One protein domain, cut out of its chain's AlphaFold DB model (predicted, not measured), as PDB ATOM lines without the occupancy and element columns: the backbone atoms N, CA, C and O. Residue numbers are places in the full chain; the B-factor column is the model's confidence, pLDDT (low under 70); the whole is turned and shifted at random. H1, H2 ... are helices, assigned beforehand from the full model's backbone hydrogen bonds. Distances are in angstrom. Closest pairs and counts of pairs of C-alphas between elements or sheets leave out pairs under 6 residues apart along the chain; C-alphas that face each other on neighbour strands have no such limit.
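AT A GLANCE: This is residues 9 to 64 and 101 to 164 of the 257 residues of the protein "Aste57867_13043 protein" of Aphanomyces stellatus (UniProt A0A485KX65). The domain has little regular structure: short helices strung on winding loops, H3 toward one end, H2 and H4 near the middle, H5 and H6 toward the other. The printed part has 120 residues with six helices, H1 to H6 in order, holding 44, and no named strand: all helix. It is loose, radius of gyration of the C-alphas 17.0 A, spanning 51 by 32 by 24 A.

HOW THE PARTS SIT: H4, residues 107 to 115, and H2, residues 22 to 26, only just touch, with 3 C-alpha pairs within 8 A, the closest Tyr 25 and Ala 108, 6.1 A. H1, residues 9 to 17, H3, residues 35 to 42, and H6, residues 154 to 162, touch no helix and have every O i to N i+4 pair within hydrogen-bond range; H4 has 4 of 5, H2 0 of 1, but 1 of 2 O i to N i+3 pairs.

IN THESE COORDINATES: H1 runs 12.1 A from C-alpha 9 at (145.458, 121.071, 166.003); H6 ends at C-alpha 162 at (149.401, 109.878, 158.129). H5, residues 138 to 141, touches no helix.

THE WHOLE: Residues 65 to 100 are not printed; C-alphas 64 and 101 are 5.8 A apart. Links H4 to H5 and H5 to H6 are long. The pLDDT is under 70 in residues 18 to 61.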
ATOM      1  N   GLY A   9     146.204 122.320 166.171       76.44
ATOM      2  CA  GLY A   9     145.458 121.071 166.003       76.44
ATOM      3  C   GLY A   9     145.370 120.241 167.285       76.44
ATOM      4  O   GLY A   9     144.326 119.660 167.579       76.44
ATOM      5  N   ARG A  10     146.432 120.202 168.098       74.44
ATOM      6  CA  ARG A  10     146.382 119.514 169.393       74.44
ATOM      7  C   ARG A  10     145.516 120.250 170.394       74.44
ATOM      8  O   ARG A  10     144.793 119.604 171.147       74.44
ATOM      9  N   GLN A  11     145.596 121.572 170.416       72.75
ATOM     10  CA  GLN A  11     144.802 122.377 171.332       72.75
ATOM     11  C   GLN A  11     143.301 122.236 171.023       72.75
ATOM     12  O   GLN A  11     142.528 121.978 171.940       72.75
ATOM     13  N   ALA A  12     142.911 122.255 169.742       75.75
ATOM     14  CA  ALA A  12     141.537 121.991 169.312       75.75
ATOM     15  C   ALA A  12     141.053 120.596 169.747       75.75
ATOM     16  O   ALA A  12     140.048 120.481 170.446       75.75
ATOM     17  N   ARG A  13     141.818 119.531 169.454       75.69
ATOM     18  CA  ARG A  13     141.472 118.169 169.913       75.69
ATOM     19  C   ARG A  13     141.387 118.064 171.434       75.69
ATOM     20  O   ARG A  13     140.542 117.346 171.951       75.69
ATOM     21  N   SER A  14     142.292 118.737 172.140       70.88
ATOM     22  CA  SER A  14     142.345 118.763 173.604       70.88
ATOM     23  C   SER A  14     141.090 119.387 174.193       70.88
ATOM     24  O   SER A  14     140.503 118.830 175.115       70.88
ATOM     25  N   TYR A  15     140.655 120.507 173.624       70.44
ATOM     26  CA  TYR A  15     139.420 121.176 173.999       70.44
ATOM     27  C   TYR A  15     138.179 120.325 173.685       70.44
ATOM     28  O   TYR A  15     137.268 120.240 174.502       70.44
ATOM     29  N   GLU A  16     138.151 119.648 172.537       72.62
ATOM     30  CA  GLU A  16     137.014 118.812 172.136       72.62
ATOM     31  C   GLU A  16     136.910 117.497 172.921       72.62
ATOM     32  O   GLU A  16     135.810 117.051 173.230       72.62
ATOM     33  N   ARG A  17     138.043 116.843 173.206       70.06
ATOM     34  CA  ARG A  17     138.069 115.445 173.682       70.06
ATOM     35  C   ARG A  17     138.570 115.274 175.106       70.06
ATOM     36  O   ARG A  17     138.231 114.288 175.752       70.06
ATOM     37  N   TYR A  18     139.409 116.188 175.583       64.31
ATOM     38  CA  TYR A  18     140.185 116.014 176.817       64.31
ATOM     39  C   TYR A  18     140.033 117.186 177.778       64.31
ATOM     40  O   TYR A  18     140.808 117.319 178.724       64.31
ATOM     41  N   CYS A  19     139.016 118.019 177.577       61.75
ATOM     42  CA  CYS A  19     138.780 119.185 178.407       61.75
ATOM     43  C   CYS A  19     138.514 118.811 179.869       61.75
ATOM     44  O   CYS A  19     139.037 119.465 180.770       61.75
ATOM     45  N   ALA A  20     137.863 117.666 180.093       58.09
ATOM     46  CA  ALA A  20     137.683 117.050 181.404       58.09
ATOM     47  C   ALA A  20     138.874 116.220 181.916       58.09
ATOM     48  O   ALA A  20     138.923 115.871 183.090       58.09
ATOM     49  N   ASN A  21     139.877 115.950 181.078       59.91
ATOM     50  CA  ASN A  21     141.074 115.184 181.435       59.91
ATOM     51  C   ASN A  21     142.283 116.109 181.698       59.91
ATOM     52  O   ASN A  21     143.425 115.816 181.334       59.91
ATOM     53  N   GLY A  22     142.028 117.270 182.316       52.28
ATOM     54  CA  GLY A  22     142.979 118.382 182.448       52.28
ATOM     55  C   GLY A  22     144.288 118.070 183.194       52.28
ATOM     56  O   GLY A  22     145.254 118.818 183.062       52.28
ATOM     57  N   ALA A  23     144.381 116.962 183.931       50.12
ATOM     58  CA  ALA A  23     145.636 116.566 184.581       50.12
ATOM     59  C   ALA A  23     146.654 115.897 183.695       50.12
ATOM     60  O   ALA A  23     147.813 115.802 184.092       50.12
ATOM     61  N   VAL A  24     146.261 115.443 182.515       51.81
ATOM     62  CA  VAL A  24     147.224 114.897 181.568       51.81
ATOM     63  C   VAL A  24     148.303 115.935 181.221       51.81
ATOM     64  O   VAL A  24     149.450 115.581 180.964       51.81
ATOM     65  N   TYR A  25     147.980 117.227 181.319       50.62
ATOM     66  CA  TYR A  25     148.912 118.325 181.063       50.62
ATOM     67  C   TYR A  25     149.870 118.638 182.230       50.62
ATOM     68  O   TYR A  25     150.873 119.312 182.023       50.62
ATOM     69  N   MET A  26     149.597 118.131 183.438       52.47
ATOM     70  CA  MET A  26     150.392 118.305 184.670       52.47
ATOM     71  C   MET A  26     150.680 116.934 185.315       52.47
ATOM     72  O   MET A  26     150.696 116.789 186.537       52.47
ATOM     73  N   GLU A  27     150.847 115.915 184.466       47.47
ATOM     74  CA  GLU A  27     150.720 114.476 184.741       47.47
ATOM     75  C   GLU A  27     151.459 113.983 185.998       47.47
ATOM     76  O   GLU A  27     151.026 113.039 186.656       47.47
ATOM     77  N   THR A  28     152.592 114.585 186.358       43.50
ATOM     78  CA  THR A  28     153.357 114.211 187.558       43.50
ATOM     79  C   THR A  28     152.820 114.848 188.839       43.50
ATOM     80  O   THR A  28     152.866 114.211 189.887       43.50
ATOM     81  N   THR A  29     152.275 116.061 188.770       41.50
ATOM     82  CA  THR A  29     151.846 116.843 189.938       41.50
ATOM     83  C   THR A  29     150.432 116.481 190.396       41.50
ATOM     84  O   THR A  29     150.162 116.475 191.591       41.50
ATOM     85  N   ILE A  30     149.525 116.140 189.469       50.31
ATOM     86  CA  ILE A  30     148.093 115.935 189.787       50.31
ATOM     87  C   ILE A  30     147.736 114.445 189.984       50.31
ATOM     88  O   ILE A  30     146.665 114.117 190.485       50.31
ATOM     89  N   ARG A  31     148.655 113.508 189.695       48.97
ATOM     90  CA  ARG A  31     148.429 112.055 189.877       48.97
ATOM     91  C   ARG A  31     148.144 111.626 191.324       48.97
ATOM     92  O   ARG A  31     147.460 110.632 191.522       48.97
ATOM     93  N   ASN A  32     148.639 112.382 192.303       48.31
ATOM     94  CA  ASN A  32     148.415 112.143 193.736       48.31
ATOM     95  C   ASN A  32     147.406 113.121 194.360       48.31
ATOM     96  O   ASN A  32     147.299 113.203 195.583       48.31
ATOM     97  N   GLN A  33     146.683 113.890 193.543       52.19
ATOM     98  CA  GLN A  33     145.712 114.857 194.034       52.19
ATOM     99  C   GLN A  33     144.346 114.187 194.212       52.19
ATOM    100  O   GLN A  33     143.873 113.474 193.330       52.19
ATOM    101  N   ASN A  34     143.679 114.450 195.339       60.38
ATOM    102  CA  ASN A  34     142.268 114.104 195.485       60.38
ATOM    103  C   ASN A  34     141.450 114.948 194.491       60.38
ATOM    104  O   ASN A  34     141.344 116.169 194.638       60.38
ATOM    105  N   TRP A  35     140.919 114.278 193.473       55.09
ATOM    106  CA  TRP A  35     140.235 114.896 192.344       55.09
ATOM    107  C   TRP A  35     138.908 115.539 192.693       55.09
ATOM    108  O   TRP A  35     138.617 116.620 192.181       55.09
ATOM    109  N   ASP A  36     138.150 114.922 193.595       59.81
ATOM    110  CA  ASP A  36     136.858 115.441 194.030       59.81
ATOM    111  C   ASP A  36     137.047 116.798 194.721       59.81
ATOM    112  O   ASP A  36     136.376 117.776 194.394       59.81
ATOM    113  N   VAL A  37     138.055 116.897 195.595       59.34
ATOM    114  CA  VAL A  37     138.415 118.146 196.287       59.34
ATOM    115  C   VAL A  37     139.010 119.176 195.323       59.34
ATOM    116  O   VAL A  37     138.750 120.372 195.449       59.34
ATOM    117  N   TYR A  38     139.813 118.749 194.348       55.69
ATOM    118  CA  TYR A  38     140.417 119.659 193.375       55.69
ATOM    119  C   TYR A  38     139.365 120.305 192.462       55.69
ATOM    120  O   TYR A  38     139.354 121.524 192.302       55.69
ATOM    121  N   LEU A  39     138.441 119.518 191.907       55.38
ATOM    122  CA  LEU A  39     137.376 120.021 191.035       55.38
ATOM    123  C   LEU A  39     136.364 120.887 191.790       55.38
ATOM    124  O   LEU A  39     135.882 121.865 191.229       55.38
ATOM    125  N   GLN A  40     136.093 120.590 193.063       62.31
ATOM    126  CA  GLN A  40     135.217 121.413 193.900       62.31
ATOM    127  C   GLN A  40     135.790 122.818 194.161       62.31
ATOM    128  O   GLN A  40     135.029 123.771 194.302       62.31
ATOM    129  N   ASN A  41     137.121 122.954 194.205       56.56
ATOM    130  CA  ASN A  41     137.797 124.228 194.468       56.56
ATOM    131  C   ASN A  41     138.210 124.986 193.195       56.56
ATOM    132  O   ASN A  41     138.342 126.208 193.232       56.56
ATOM    133  N   TYR A  42     138.441 124.282 192.081       50.22
ATOM    134  CA  TYR A  42     139.028 124.861 190.863       50.22
ATOM    135  C   TYR A  42     138.248 124.572 189.566       50.22
ATOM    136  O   TYR A  42     138.680 125.016 188.499       50.22
ATOM    137  N   GLY A  43     137.127 123.849 189.623       50.94
ATOM    138  CA  GLY A  43     136.221 123.603 188.495       50.94
ATOM    139  C   GLY A  43     134.955 124.469 188.540       50.94
ATOM    140  O   GLY A  43     134.549 124.929 189.602       50.94
ATOM    141  N   GLY A  44     134.322 124.685 187.383       52.22
ATOM    142  CA  GLY A  44     133.078 125.456 187.253       52.22
ATOM    143  C   GLY A  44     133.277 126.849 186.643       52.22
ATOM    144  O   GLY A  44     134.393 127.237 186.292       52.22
ATOM    145  N   ASP A  45     132.188 127.604 186.480       42.94
ATOM    146  CA  ASP A  45     132.240 128.953 185.901       42.94
ATOM    147  C   ASP A  45     132.953 129.915 186.864       42.94
ATOM    148  O   ASP A  45     132.411 130.311 187.892       42.94
ATOM    149  N   GLY A  46     134.206 130.247 186.540       48.75
ATOM    150  CA  GLY A  46     135.116 131.032 187.387       48.75
ATOM    151  C   GLY A  46     136.304 130.244 187.955       48.75
ATOM    152  O   GLY A  46     137.207 130.848 188.530       48.75
ATOM    153  N   GLY A  47     136.343 128.921 187.760       46.75
ATOM    154  CA  GLY A  47     137.492 128.066 188.068       46.75
ATOM    155  C   GLY A  47     138.542 128.023 186.946       46.75
ATOM    156  O   GLY A  47     138.340 128.528 185.841       46.75
ATOM    157  N   LEU A  48     139.683 127.375 187.207       51.59
ATOM    158  CA  LEU A  48     140.732 127.124 186.201       51.59
ATOM    159  C   LEU A  48     140.229 126.221 185.052       51.59
ATOM    160  O   LEU A  48     140.717 126.311 183.916       51.59
ATOM    161  N   LEU A  49     139.236 125.369 185.339       51.78
ATOM    162  CA  LEU A  49     138.572 124.481 184.386       51.78
ATOM    163  C   LEU A  49     137.128 124.965 184.125       51.78
ATOM    164  O   LEU A  49     136.338 124.999 185.068       51.78
ATOM    165  N   PRO A  50     136.763 125.322 182.874       52.66
ATOM    166  CA  PRO A  50     135.411 125.785 182.556       52.66
ATOM    167  C   PRO A  50     134.351 124.704 182.826       52.66
ATOM    168  O   PRO A  50     134.650 123.517 182.742       52.66
ATOM    169  N   SER A  51     133.103 125.092 183.104       56.12
ATOM    170  CA  SER A  51     131.992 124.182 183.459       56.12
ATOM    171  C   SER A  51     131.739 123.043 182.460       56.12
ATOM    172  O   SER A  51     131.440 121.922 182.852       56.12
ATOM    173  N   GLN A  52     131.955 123.274 181.166       54.25
ATOM    174  CA  GLN A  52     131.892 122.241 180.118       54.25
ATOM    175  C   GLN A  52     132.947 121.120 180.263       54.25
ATOM    176  O   GLN A  52     132.867 120.094 179.598       54.25
ATOM    177  N   CYS A  53     133.947 121.320 181.123       53.84
ATOM    178  CA  CYS A  53     135.063 120.412 181.376       53.84
ATOM    179  C   CYS A  53     134.892 119.606 182.674       53.84
ATOM    180  O   CYS A  53     135.793 118.867 183.044       53.84
ATOM    181  N   THR A  54     133.792 119.751 183.416       53.84
ATOM    182  CA  THR A  54     133.631 119.100 184.732       53.84
ATOM    183  C   THR A  54     132.811 117.805 184.691       53.84
ATOM    184  O   THR A  54     132.631 117.175 185.727       53.84
ATOM    185  N   GLN A  55     132.321 117.379 183.518       52.56
ATOM    186  CA  GLN A  55     131.346 116.281 183.401       52.56
ATOM    187  C   GLN A  55     131.921 114.861 183.237       52.56
ATOM    188  O   GLN A  55     131.154 113.903 183.311       52.56
ATOM    189  N   HIS A  56     133.229 114.671 183.035       48.88
ATOM    190  CA  HIS A  56     133.807 113.333 182.835       48.88
ATOM    191  C   HIS A  56     134.905 113.015 183.858       48.88
ATOM    192  O   HIS A  56     135.983 113.593 183.838       48.88
ATOM    193  N   HIS A  57     134.624 112.035 184.721       53.22
ATOM    194  CA  HIS A  57     135.477 111.575 185.827       53.22
ATOM    195  C   HIS A  57     136.536 110.532 185.401       53.22
ATOM    196  O   HIS A  57     137.117 109.854 186.248       53.22
ATOM    197  N   VAL A  58     136.761 110.332 184.097       55.09
ATOM    198  CA  VAL A  58     137.631 109.258 183.589       55.09
ATOM    199  C   VAL A  58     139.007 109.820 183.250       55.09
ATOM    200  O   VAL A  58     139.182 110.526 182.257       55.09
ATOM    201  N   PHE A  59     139.998 109.482 184.073       58.34
ATOM    202  CA  PHE A  59     141.399 109.773 183.785       58.34
ATOM    203  C   PHE A  59     141.947 108.757 182.777       58.34
ATOM    204  O   PHE A  59     142.062 107.569 183.080       58.34
ATOM    205  N   HIS A  60     142.318 109.226 181.585       64.06
ATOM    206  CA  HIS A  60     143.053 108.415 180.614       64.06
ATOM    207  C   HIS A  60     144.551 108.667 180.765       64.06
ATOM    208  O   HIS A  60     145.026 109.776 180.511       64.06
ATOM    209  N   LEU A  61     145.289 107.628 181.157       69.44
ATOM    210  CA  LEU A  61     146.734 107.688 181.341       69.44
ATOM    211  C   LEU A  61     147.440 107.798 179.983       69.44
ATOM    212  O   LEU A  61     147.348 106.882 179.159       69.44
ATOM    213  N   LEU A  62     148.183 108.888 179.775       74.44
ATOM    214  CA  LEU A  62     149.148 108.931 178.684       74.44
ATOM    215  C   LEU A  62     150.316 108.001 178.984       74.44
ATOM    216  O   LEU A  62     150.755 107.843 180.121       74.44
ATOM    217  N   TRP A  63     150.823 107.381 177.933       78.75
ATOM    218  CA  TRP A  63     151.977 106.514 178.005       78.75
ATOM    219  C   TRP A  63     153.204 107.218 177.439       78.75
ATOM    220  O   TRP A  63     153.172 107.722 176.317       78.75
ATOM    221  N   GLN A  64     154.290 107.201 178.206       74.50
ATOM    222  CA  GLN A  64     155.611 107.663 177.797       74.50
ATOM    223  C   GLN A  64     156.695 106.768 178.406       74.50
ATOM    224  O   GLN A  64     156.503 106.197 179.480       74.50
ATOM    225  N   THR A 101     159.817 107.853 173.058       82.81
ATOM    226  CA  THR A 101     158.419 108.226 172.808       82.81
ATOM    227  C   THR A 101     158.164 109.723 172.934       82.81
ATOM    228  O   THR A 101     157.056 110.157 172.626       82.81
ATOM    229  N   THR A 102     159.144 110.526 173.366       81.88
ATOM    230  CA  THR A 102     158.994 111.993 173.453       81.88
ATOM    231  C   THR A 102     158.696 112.611 172.088       81.88
ATOM    232  O   THR A 102     157.951 113.583 172.012       81.88
ATOM    233  N   ASN A 103     159.156 111.974 171.004       86.81
ATOM    234  CA  ASN A 103     158.802 112.315 169.624       86.81
ATOM    235  C   ASN A 103     157.282 112.319 169.376       86.81
ATOM    236  O   ASN A 103     156.813 113.011 168.478       86.81
ATOM    237  N   MET A 104     156.497 111.551 170.141       86.06
ATOM    238  CA  MET A 104     155.032 111.561 170.049       86.06
ATOM    239  C   MET A 104     154.473 112.761 170.801       86.06
ATOM    240  O   MET A 104     153.837 113.624 170.205       86.06
ATOM    241  N   PHE A 105     154.767 112.839 172.095       80.81
ATOM    242  CA  PHE A 105     154.395 113.950 172.952       80.81
ATOM    243  C   PHE A 105     155.474 114.161 174.010       80.81
ATOM    244  O   PHE A 105     155.763 113.262 174.799       80.81
ATOM    245  N   TRP A 106     156.039 115.367 174.055       75.12
ATOM    246  CA  TRP A 106     157.151 115.685 174.949       75.12
ATOM    247  C   TRP A 106     156.751 116.404 176.241       75.12
ATOM    248  O   TRP A 106     157.593 116.997 176.886       75.12
ATOM    249  N   THR A 107     155.506 116.302 176.710       71.19
ATOM    250  CA  THR A 107     155.032 116.908 177.980       71.19
ATOM    251  C   THR A 107     155.091 118.448 178.040       71.19
ATOM    252  O   THR A 107     155.854 119.111 177.342       71.19
ATOM    253  N   ALA A 108     154.297 119.044 178.935       70.19
ATOM    254  CA  ALA A 108     154.309 120.495 179.162       70.19
ATOM    255  C   ALA A 108     155.652 121.016 179.708       70.19
ATOM    256  O   ALA A 108     155.960 122.199 179.581       70.19
ATOM    257  N   TYR A 109     156.458 120.138 180.314       72.00
ATOM    258  CA  TYR A 109     157.779 120.486 180.828       72.00
ATOM    259  C   TYR A 109     158.716 120.968 179.710       72.00
ATOM    260  O   TYR A 109     159.417 121.961 179.893       72.00
ATOM    261  N   TYR A 110     158.695 120.320 178.542       75.88
ATOM    262  CA  TYR A 110     159.530 120.733 177.411       75.88
ATOM    263  C   TYR A 110     159.008 121.999 176.730       75.88
ATOM    264  O   TYR A 110     159.795 122.859 176.344       75.88
ATOM    265  N   ASP A 111     157.687 122.177 176.668       77.31
ATOM    266  CA  ASP A 111     157.109 123.434 176.188       77.31
ATOM    267  C   ASP A 111     157.567 124.616 177.070       77.31
ATOM    268  O   ASP A 111     157.947 125.671 176.562       77.31
ATOM    269  N   GLN A 112     157.614 124.431 178.396       75.81
ATOM    270  CA  GLN A 112     158.128 125.435 179.336       75.81
ATOM    271  C   GLN A 112     159.644 125.644 179.224       75.81
ATOM    272  O   GLN A 112     160.102 126.787 179.294       75.81
ATOM    273  N   SER A 113     160.422 124.572 179.042       76.69
ATOM    274  CA  SER A 113     161.886 124.656 178.964       76.69
ATOM    275  C   SER A 113     162.375 125.424 177.733       76.69
ATOM    276  O   SER A 113     163.463 125.991 177.767       76.69
ATOM    277  N   ILE A 114     161.554 125.505 176.683       79.81
ATOM    278  CA  ILE A 114     161.807 126.324 175.492       79.81
ATOM    279  C   ILE A 114     161.208 127.723 175.656       79.81
ATOM    280  O   ILE A 114     161.842 128.720 175.301       79.81
ATOM    281  N   ALA A 115     159.998 127.818 176.218       80.44
ATOM    282  CA  ALA A 115     159.307 129.091 176.356       80.44
ATOM    283  C   ALA A 115     160.058 130.073 177.265       80.44
ATOM    284  O   ALA A 115     160.227 131.240 176.906       80.44
ATOM    285  N   VAL A 116     160.541 129.603 178.422       80.88
ATOM    286  CA  VAL A 116     161.159 130.462 179.443       80.88
ATOM    287  C   VAL A 116     162.455 131.120 178.939       80.88
ATOM    288  O   VAL A 116     162.528 132.350 178.978       80.88
ATOM    289  N   PRO A 117     163.452 130.390 178.398       83.56
ATOM    290  CA  PRO A 117     164.660 131.016 177.852       83.56
ATOM    291  C   PRO A 117     164.385 131.869 176.610       83.56
ATOM    292  O   PRO A 117     165.071 132.861 176.378       83.56
ATOM    293  N   GLY A 118     163.371 131.508 175.818       83.00
ATOM    294  CA  GLY A 118     162.984 132.234 174.610       83.00
ATOM    295  C   GLY A 118     162.190 133.522 174.854       83.00
ATOM    296  O   GLY A 118     161.752 134.136 173.878       83.00
ATOM    297  N   ASN A 119     161.958 133.912 176.117       86.50
ATOM    298  CA  ASN A 119     161.031 134.982 176.507       86.50
ATOM    299  C   ASN A 119     159.665 134.839 175.805       86.50
ATOM    300  O   ASN A 119     159.109 135.801 175.262       86.50
ATOM    301  N   ARG A 120     159.144 133.607 175.767       86.19
ATOM    302  CA  ARG A 120     157.853 133.255 175.169       86.19
ATOM    303  C   ARG A 120     156.838 132.898 176.230       86.19
ATOM    304  O   ARG A 120     157.153 132.364 177.289       86.19
ATOM    305  N   SER A 121     155.587 133.159 175.894       83.31
ATOM    306  CA  SER A 121     154.446 132.781 176.704       83.31
ATOM    307  C   SER A 121     153.775 131.535 176.136       83.31
ATOM    308  O   SER A 121     153.615 131.399 174.925       83.31
ATOM    309  N   LEU A 122     153.320 130.645 177.019       77.44
ATOM    310  CA  LEU A 122     152.382 129.574 176.664       77.44
ATOM    311  C   LEU A 122     150.922 130.070 176.663       77.44
ATOM    312  O   LEU A 122     150.017 129.339 176.276       77.44
ATOM    313  N   ILE A 123     150.682 131.324 177.069       77.81
ATOM    314  CA  ILE A 123     149.364 131.966 177.049       77.81
ATOM    315  C   ILE A 123     149.125 132.569 175.663       77.81
ATOM    316  O   ILE A 123     149.851 133.471 175.251       77.81
ATOM    317  N   ARG A 124     148.068 132.120 174.974       75.00
ATOM    318  CA  ARG A 124     147.699 132.577 173.619       75.00
ATOM    319  C   ARG A 124     147.520 134.087 173.493       75.00
ATOM    320  O   ARG A 124     147.954 134.680 172.517       75.00
ATOM    321  N   SER A 125     146.862 134.702 174.474       81.00
ATOM    322  CA  SER A 125     146.566 136.139 174.455       81.00
ATOM    323  C   SER A 125     147.787 137.011 174.746       81.00
ATOM    324  O   SER A 125     147.690 138.235 174.671       81.00
ATOM    325  N   ALA A 126     148.921 136.415 175.120       85.25
ATOM    326  CA  ALA A 126     150.134 137.169 175.358       85.25
ATOM    327  C   ALA A 126     150.759 137.606 174.020       85.25
ATOM    328  O   ALA A 126     150.823 136.815 173.077       85.25
ATOM    329  N   PRO A 127     151.292 138.837 173.932       88.38
ATOM    330  CA  PRO A 127     151.902 139.342 172.700       88.38
ATOM    331  C   PRO A 127     153.102 138.492 172.242       88.38
ATOM    332  O   PRO A 127     153.378 138.397 171.049       88.38
ATOM    333  N   ASN A 128     153.776 137.820 173.177       88.06
ATOM    334  CA  ASN A 128     154.912 136.927 172.954       88.06
ATOM    335  C   ASN A 128     154.537 135.431 173.003       88.06
ATOM    336  O   ASN A 128     155.360 134.613 173.419       88.06
ATOM    337  N   TYR A 129     153.310 135.055 172.622       85.12
ATOM    338  CA  TYR A 129     152.905 133.648 172.528       85.12
ATOM    339  C   TYR A 129     153.916 132.816 171.711       85.12
ATOM    340  O   TYR A 129     154.474 133.297 170.725       85.12
ATOM    341  N   ILE A 130     154.185 131.574 172.128       80.00
ATOM    342  CA  ILE A 130     155.260 130.728 171.576       80.00
ATOM    343  C   ILE A 130     155.124 130.452 170.069       80.00
ATOM    344  O   ILE A 130     156.136 130.263 169.395       80.00
ATOM    345  N   LEU A 131     153.902 130.496 169.528       79.06
ATOM    346  CA  LEU A 131     153.645 130.324 168.092       79.06
ATOM    347  C   LEU A 131     153.617 131.642 167.309       79.06
ATOM    348  O   LEU A 131     153.585 131.608 166.081       79.06
ATOM    349  N   ASN A 132     153.676 132.796 167.982       84.94
ATOM    350  CA  ASN A 132     153.781 134.077 167.291       84.94
ATOM    351  C   ASN A 132     155.167 134.218 166.639       84.94
ATOM    352  O   ASN A 132     156.182 133.851 167.250       84.94
ATOM    353  N   PRO A 133     155.250 134.816 165.437       81.06
ATOM    354  CA  PRO A 133     156.520 135.085 164.783       81.06
ATOM    355  C   PRO A 133     157.505 135.877 165.668       81.06
ATOM    356  O   PRO A 133     157.086 136.795 166.375       81.06
ATOM    357  N   PRO A 134     158.814 135.565 165.618       80.12
ATOM    358  CA  PRO A 134     159.401 134.416 164.923       80.12
ATOM    359  C   PRO A 134     159.090 133.120 165.688       80.12
ATOM    360  O   PRO A 134     159.429 133.015 166.861       80.12
ATOM    361  N   SER A 135     158.424 132.152 165.063       73.69
ATOM    362  CA  SER A 135     158.058 130.895 165.725       73.69
ATOM    363  C   SER A 135     159.283 129.997 165.898       73.69
ATOM    364  O   SER A 135     160.172 129.988 165.046       73.69
ATOM    365  N   ILE A 136     159.318 129.223 166.980       78.38
ATOM    366  CA  ILE A 136     160.351 128.207 167.206       78.38
ATOM    367  C   ILE A 136     159.874 126.902 166.566       78.38
ATOM    368  O   ILE A 136     158.782 126.427 166.877       78.38
ATOM    369  N   ASP A 137     160.679 126.330 165.669       83.06
ATOM    370  CA  ASP A 137     160.406 125.003 165.113       83.06
ATOM    371  C   ASP A 137     160.898 123.924 166.085       83.06
ATOM    372  O   ASP A 137     162.079 123.569 166.140       83.06
ATOM    373  N   ASN A 138     159.961 123.431 166.889       83.88
ATOM    374  CA  ASN A 138     160.208 122.409 167.896       83.88
ATOM    375  C   ASN A 138     160.567 121.049 167.279       83.88
ATOM    376  O   ASN A 138     161.416 120.339 167.820       83.88
ATOM    377  N   GLU A 139     159.951 120.689 166.147       87.75
ATOM    378  CA  GLU A 139     160.215 119.420 165.458       87.75
ATOM    379  C   GLU A 139     161.638 119.430 164.872       87.75
ATOM    380  O   GLU A 139     162.376 118.450 165.012       87.75
ATOM    381  N   ALA A 140     162.070 120.569 164.318       86.75
ATOM    382  CA  ALA A 140     163.444 120.756 163.858       86.75
ATOM    383  C   ALA A 140     164.466 120.758 164.995       86.75
ATOM    384  O   ALA A 140     165.522 120.134 164.880       86.75
ATOM    385  N   GLY A 141     164.136 121.379 166.131       83.81
ATOM    386  CA  GLY A 141     164.965 121.316 167.337       83.81
ATOM    387  C   GLY A 141     165.178 119.889 167.867       83.81
ATOM    388  O   GLY A 141     166.176 119.633 168.538       83.81
ATOM    389  N   GLN A 142     164.274 118.954 167.556       83.88
ATOM    390  CA  GLN A 142     164.402 117.525 167.875       83.88
ATOM    391  C   GLN A 142     165.046 116.691 166.756       83.88
ATOM    392  O   GLN A 142     165.217 115.483 166.914       83.88
ATOM    393  N   GLY A 143     165.422 117.307 165.631       87.69
ATOM    394  CA  GLY A 143     166.004 116.605 164.486       87.69
ATOM    395  C   GLY A 143     165.015 115.682 163.769       87.69
ATOM    396  O   GLY A 143     165.415 114.643 163.245       87.69
ATOM    397  N   LEU A 144     163.720 116.025 163.781       89.56
ATOM    398  CA  LEU A 144     162.653 115.224 163.162       89.56
ATOM    399  C   LEU A 144     162.391 115.589 161.695       89.56
ATOM    400  O   LEU A 144     161.654 114.884 161.003       89.56
ATOM    401  N   ASN A 145     163.023 116.651 161.207       90.31
ATOM    402  CA  ASN A 145     163.101 117.008 159.798       90.31
ATOM    403  C   ASN A 145     164.562 117.060 159.328       90.31
ATOM    404  O   ASN A 145     165.511 116.998 160.111       90.31
ATOM    405  N   ASP A 146     164.741 117.144 158.015       87.62
ATOM    406  CA  ASP A 146     166.049 117.325 157.409       87.62
ATOM    407  C   ASP A 146     166.625 118.702 157.775       87.62
ATOM    408  O   ASP A 146     166.018 119.735 157.500       87.62
ATOM    409  N   ALA A 147     167.817 118.722 158.378       85.12
ATOM    410  CA  ALA A 147     168.417 119.943 158.920       85.12
ATOM    411  C   ALA A 147     168.792 120.990 157.851       85.12
ATOM    412  O   ALA A 147     169.021 122.149 158.193       85.12
ATOM    413  N   VAL A 148     168.891 120.596 156.576       86.19
ATOM    414  CA  VAL A 148     169.297 121.482 155.471       86.19
ATOM    415  C   VAL A 148     168.079 122.052 154.751       86.19
ATOM    416  O   VAL A 148     168.020 123.244 154.465       86.19
ATOM    417  N   THR A 149     167.106 121.201 154.441       89.62
ATOM    418  CA  THR A 149     165.922 121.543 153.644       89.62
ATOM    419  C   THR A 149     164.702 121.886 154.496       89.62
ATOM    420  O   THR A 149     163.754 122.478 153.984       89.62
ATOM    421  N   GLY A 150     164.690 121.497 155.773       88.19
ATOM    422  CA  GLY A 150     163.538 121.604 156.671       88.19
ATOM    423  C   GLY A 150     162.405 120.621 156.354       88.19
ATOM    424  O   GLY A 150     161.361 120.654 157.008       88.19
ATOM    425  N   LEU A 151     162.579 119.749 155.352       90.75
ATOM    426  CA  LEU A 151     161.551 118.825 154.885       90.75
ATOM    427  C   LEU A 151     161.514 117.541 155.719       90.75
ATOM    428  O   LEU A 151     162.538 117.025 156.166       90.75
ATOM    429  N   TYR A 152     160.320 116.972 155.865       91.19
ATOM    430  CA  TYR A 152     160.130 115.662 156.483       91.19
ATOM    431  C   TYR A 152     160.245 114.580 155.408       91.19
ATOM    432  O   TYR A 152     159.381 114.465 154.538       91.19
ATOM    433  N   VAL A 153     161.312 113.783 155.461       86.81
ATOM    434  CA  VAL A 153     161.621 112.747 154.461       86.81
ATOM    435  C   VAL A 153     161.487 111.339 155.047       86.81
ATOM    436  O   VAL A 153     161.470 111.156 156.265       86.81
ATOM    437  N   ASN A 154     161.383 110.326 154.179       85.38
ATOM    438  CA  ASN A 154     161.328 108.905 154.547       85.38
ATOM    439  C   ASN A 154     160.287 108.596 155.647       85.38
ATOM    440  O   ASN A 154     159.117 108.959 155.510       85.38
ATOM    441  N   GLN A 155     160.689 107.917 156.728       84.69
ATOM    442  CA  GLN A 155     159.795 107.508 157.814       84.69
ATOM    443  C   GLN A 155     159.154 108.702 158.511       84.69
ATOM    444  O   GLN A 155     157.962 108.651 158.803       84.69
ATOM    445  N   ALA A 156     159.923 109.766 158.753       87.88
ATOM    446  CA  ALA A 156     159.417 110.969 159.400       87.88
ATOM    447  C   ALA A 156     158.336 111.642 158.543       87.88
ATOM    448  O   ALA A 156     157.282 112.007 159.057       87.88
ATOM    449  N   GLY A 157     158.554 111.721 157.226       89.94
ATOM    450  CA  GLY A 157     157.579 112.259 156.271       89.94
ATOM    451  C   GLY A 157     156.279 111.456 156.225       89.94
ATOM    452  O   GLY A 157     155.195 112.027 156.357       89.94
ATOM    453  N   VAL A 158     156.374 110.130 156.092       89.00
ATOM    454  CA  VAL A 158     155.199 109.241 156.081       89.00
ATOM    455  C   VAL A 158     154.450 109.335 157.410       89.00
ATOM    456  O   VAL A 158     153.245 109.575 157.423       89.00
ATOM    457  N   PHE A 159     155.158 109.209 158.532       88.81
ATOM    458  CA  PHE A 159     154.554 109.268 159.858       88.81
ATOM    459  C   PHE A 159     153.825 110.595 160.081       88.81
ATOM    460  O   PHE A 159     152.647 110.603 160.432       88.81
ATOM    461  N   ARG A 160     154.484 111.718 159.783       89.62
ATOM    462  CA  ARG A 160     153.893 113.044 159.950       89.62
ATOM    463  C   ARG A 160     152.676 113.279 159.052       89.62
ATOM    464  O   ARG A 160     151.739 113.955 159.465       89.62
ATOM    465  N   THR A 161     152.673 112.696 157.851       91.12
ATOM    466  CA  THR A 161     151.563 112.802 156.885       91.12
ATOM    467  C   THR A 161     150.332 112.008 157.322       91.12
ATOM    468  O   THR A 161     149.215 112.501 157.194       91.12
ATOM    469  N   PHE A 162     150.517 110.784 157.825       90.25
ATOM    470  CA  PHE A 162     149.401 109.878 158.129       90.25
ATOM    471  C   PHE A 162     148.951 109.900 159.593       90.25
ATOM    472  O   PHE A 162     147.790 109.607 159.866       90.25
ATOM    473  N   ILE A 163     149.846 110.221 160.530       89.12
ATOM    474  CA  ILE A 163     149.547 110.251 161.968       89.12
ATOM    475  C   ILE A 163     149.349 111.686 162.452       89.12
ATOM    476  O   ILE A 163     148.371 111.976 163.144       89.12
ATOM    477  N   GLY A 164     150.254 112.591 162.080       87.88
ATOM    478  CA  GLY A 164     150.190 114.004 162.442       87.88
ATOM    479  C   GLY A 164     151.537 114.584 162.884       87.88
ATOM    480  O   GLY A 164     152.542 113.872 162.894       87.88
TER     481      GLY A 164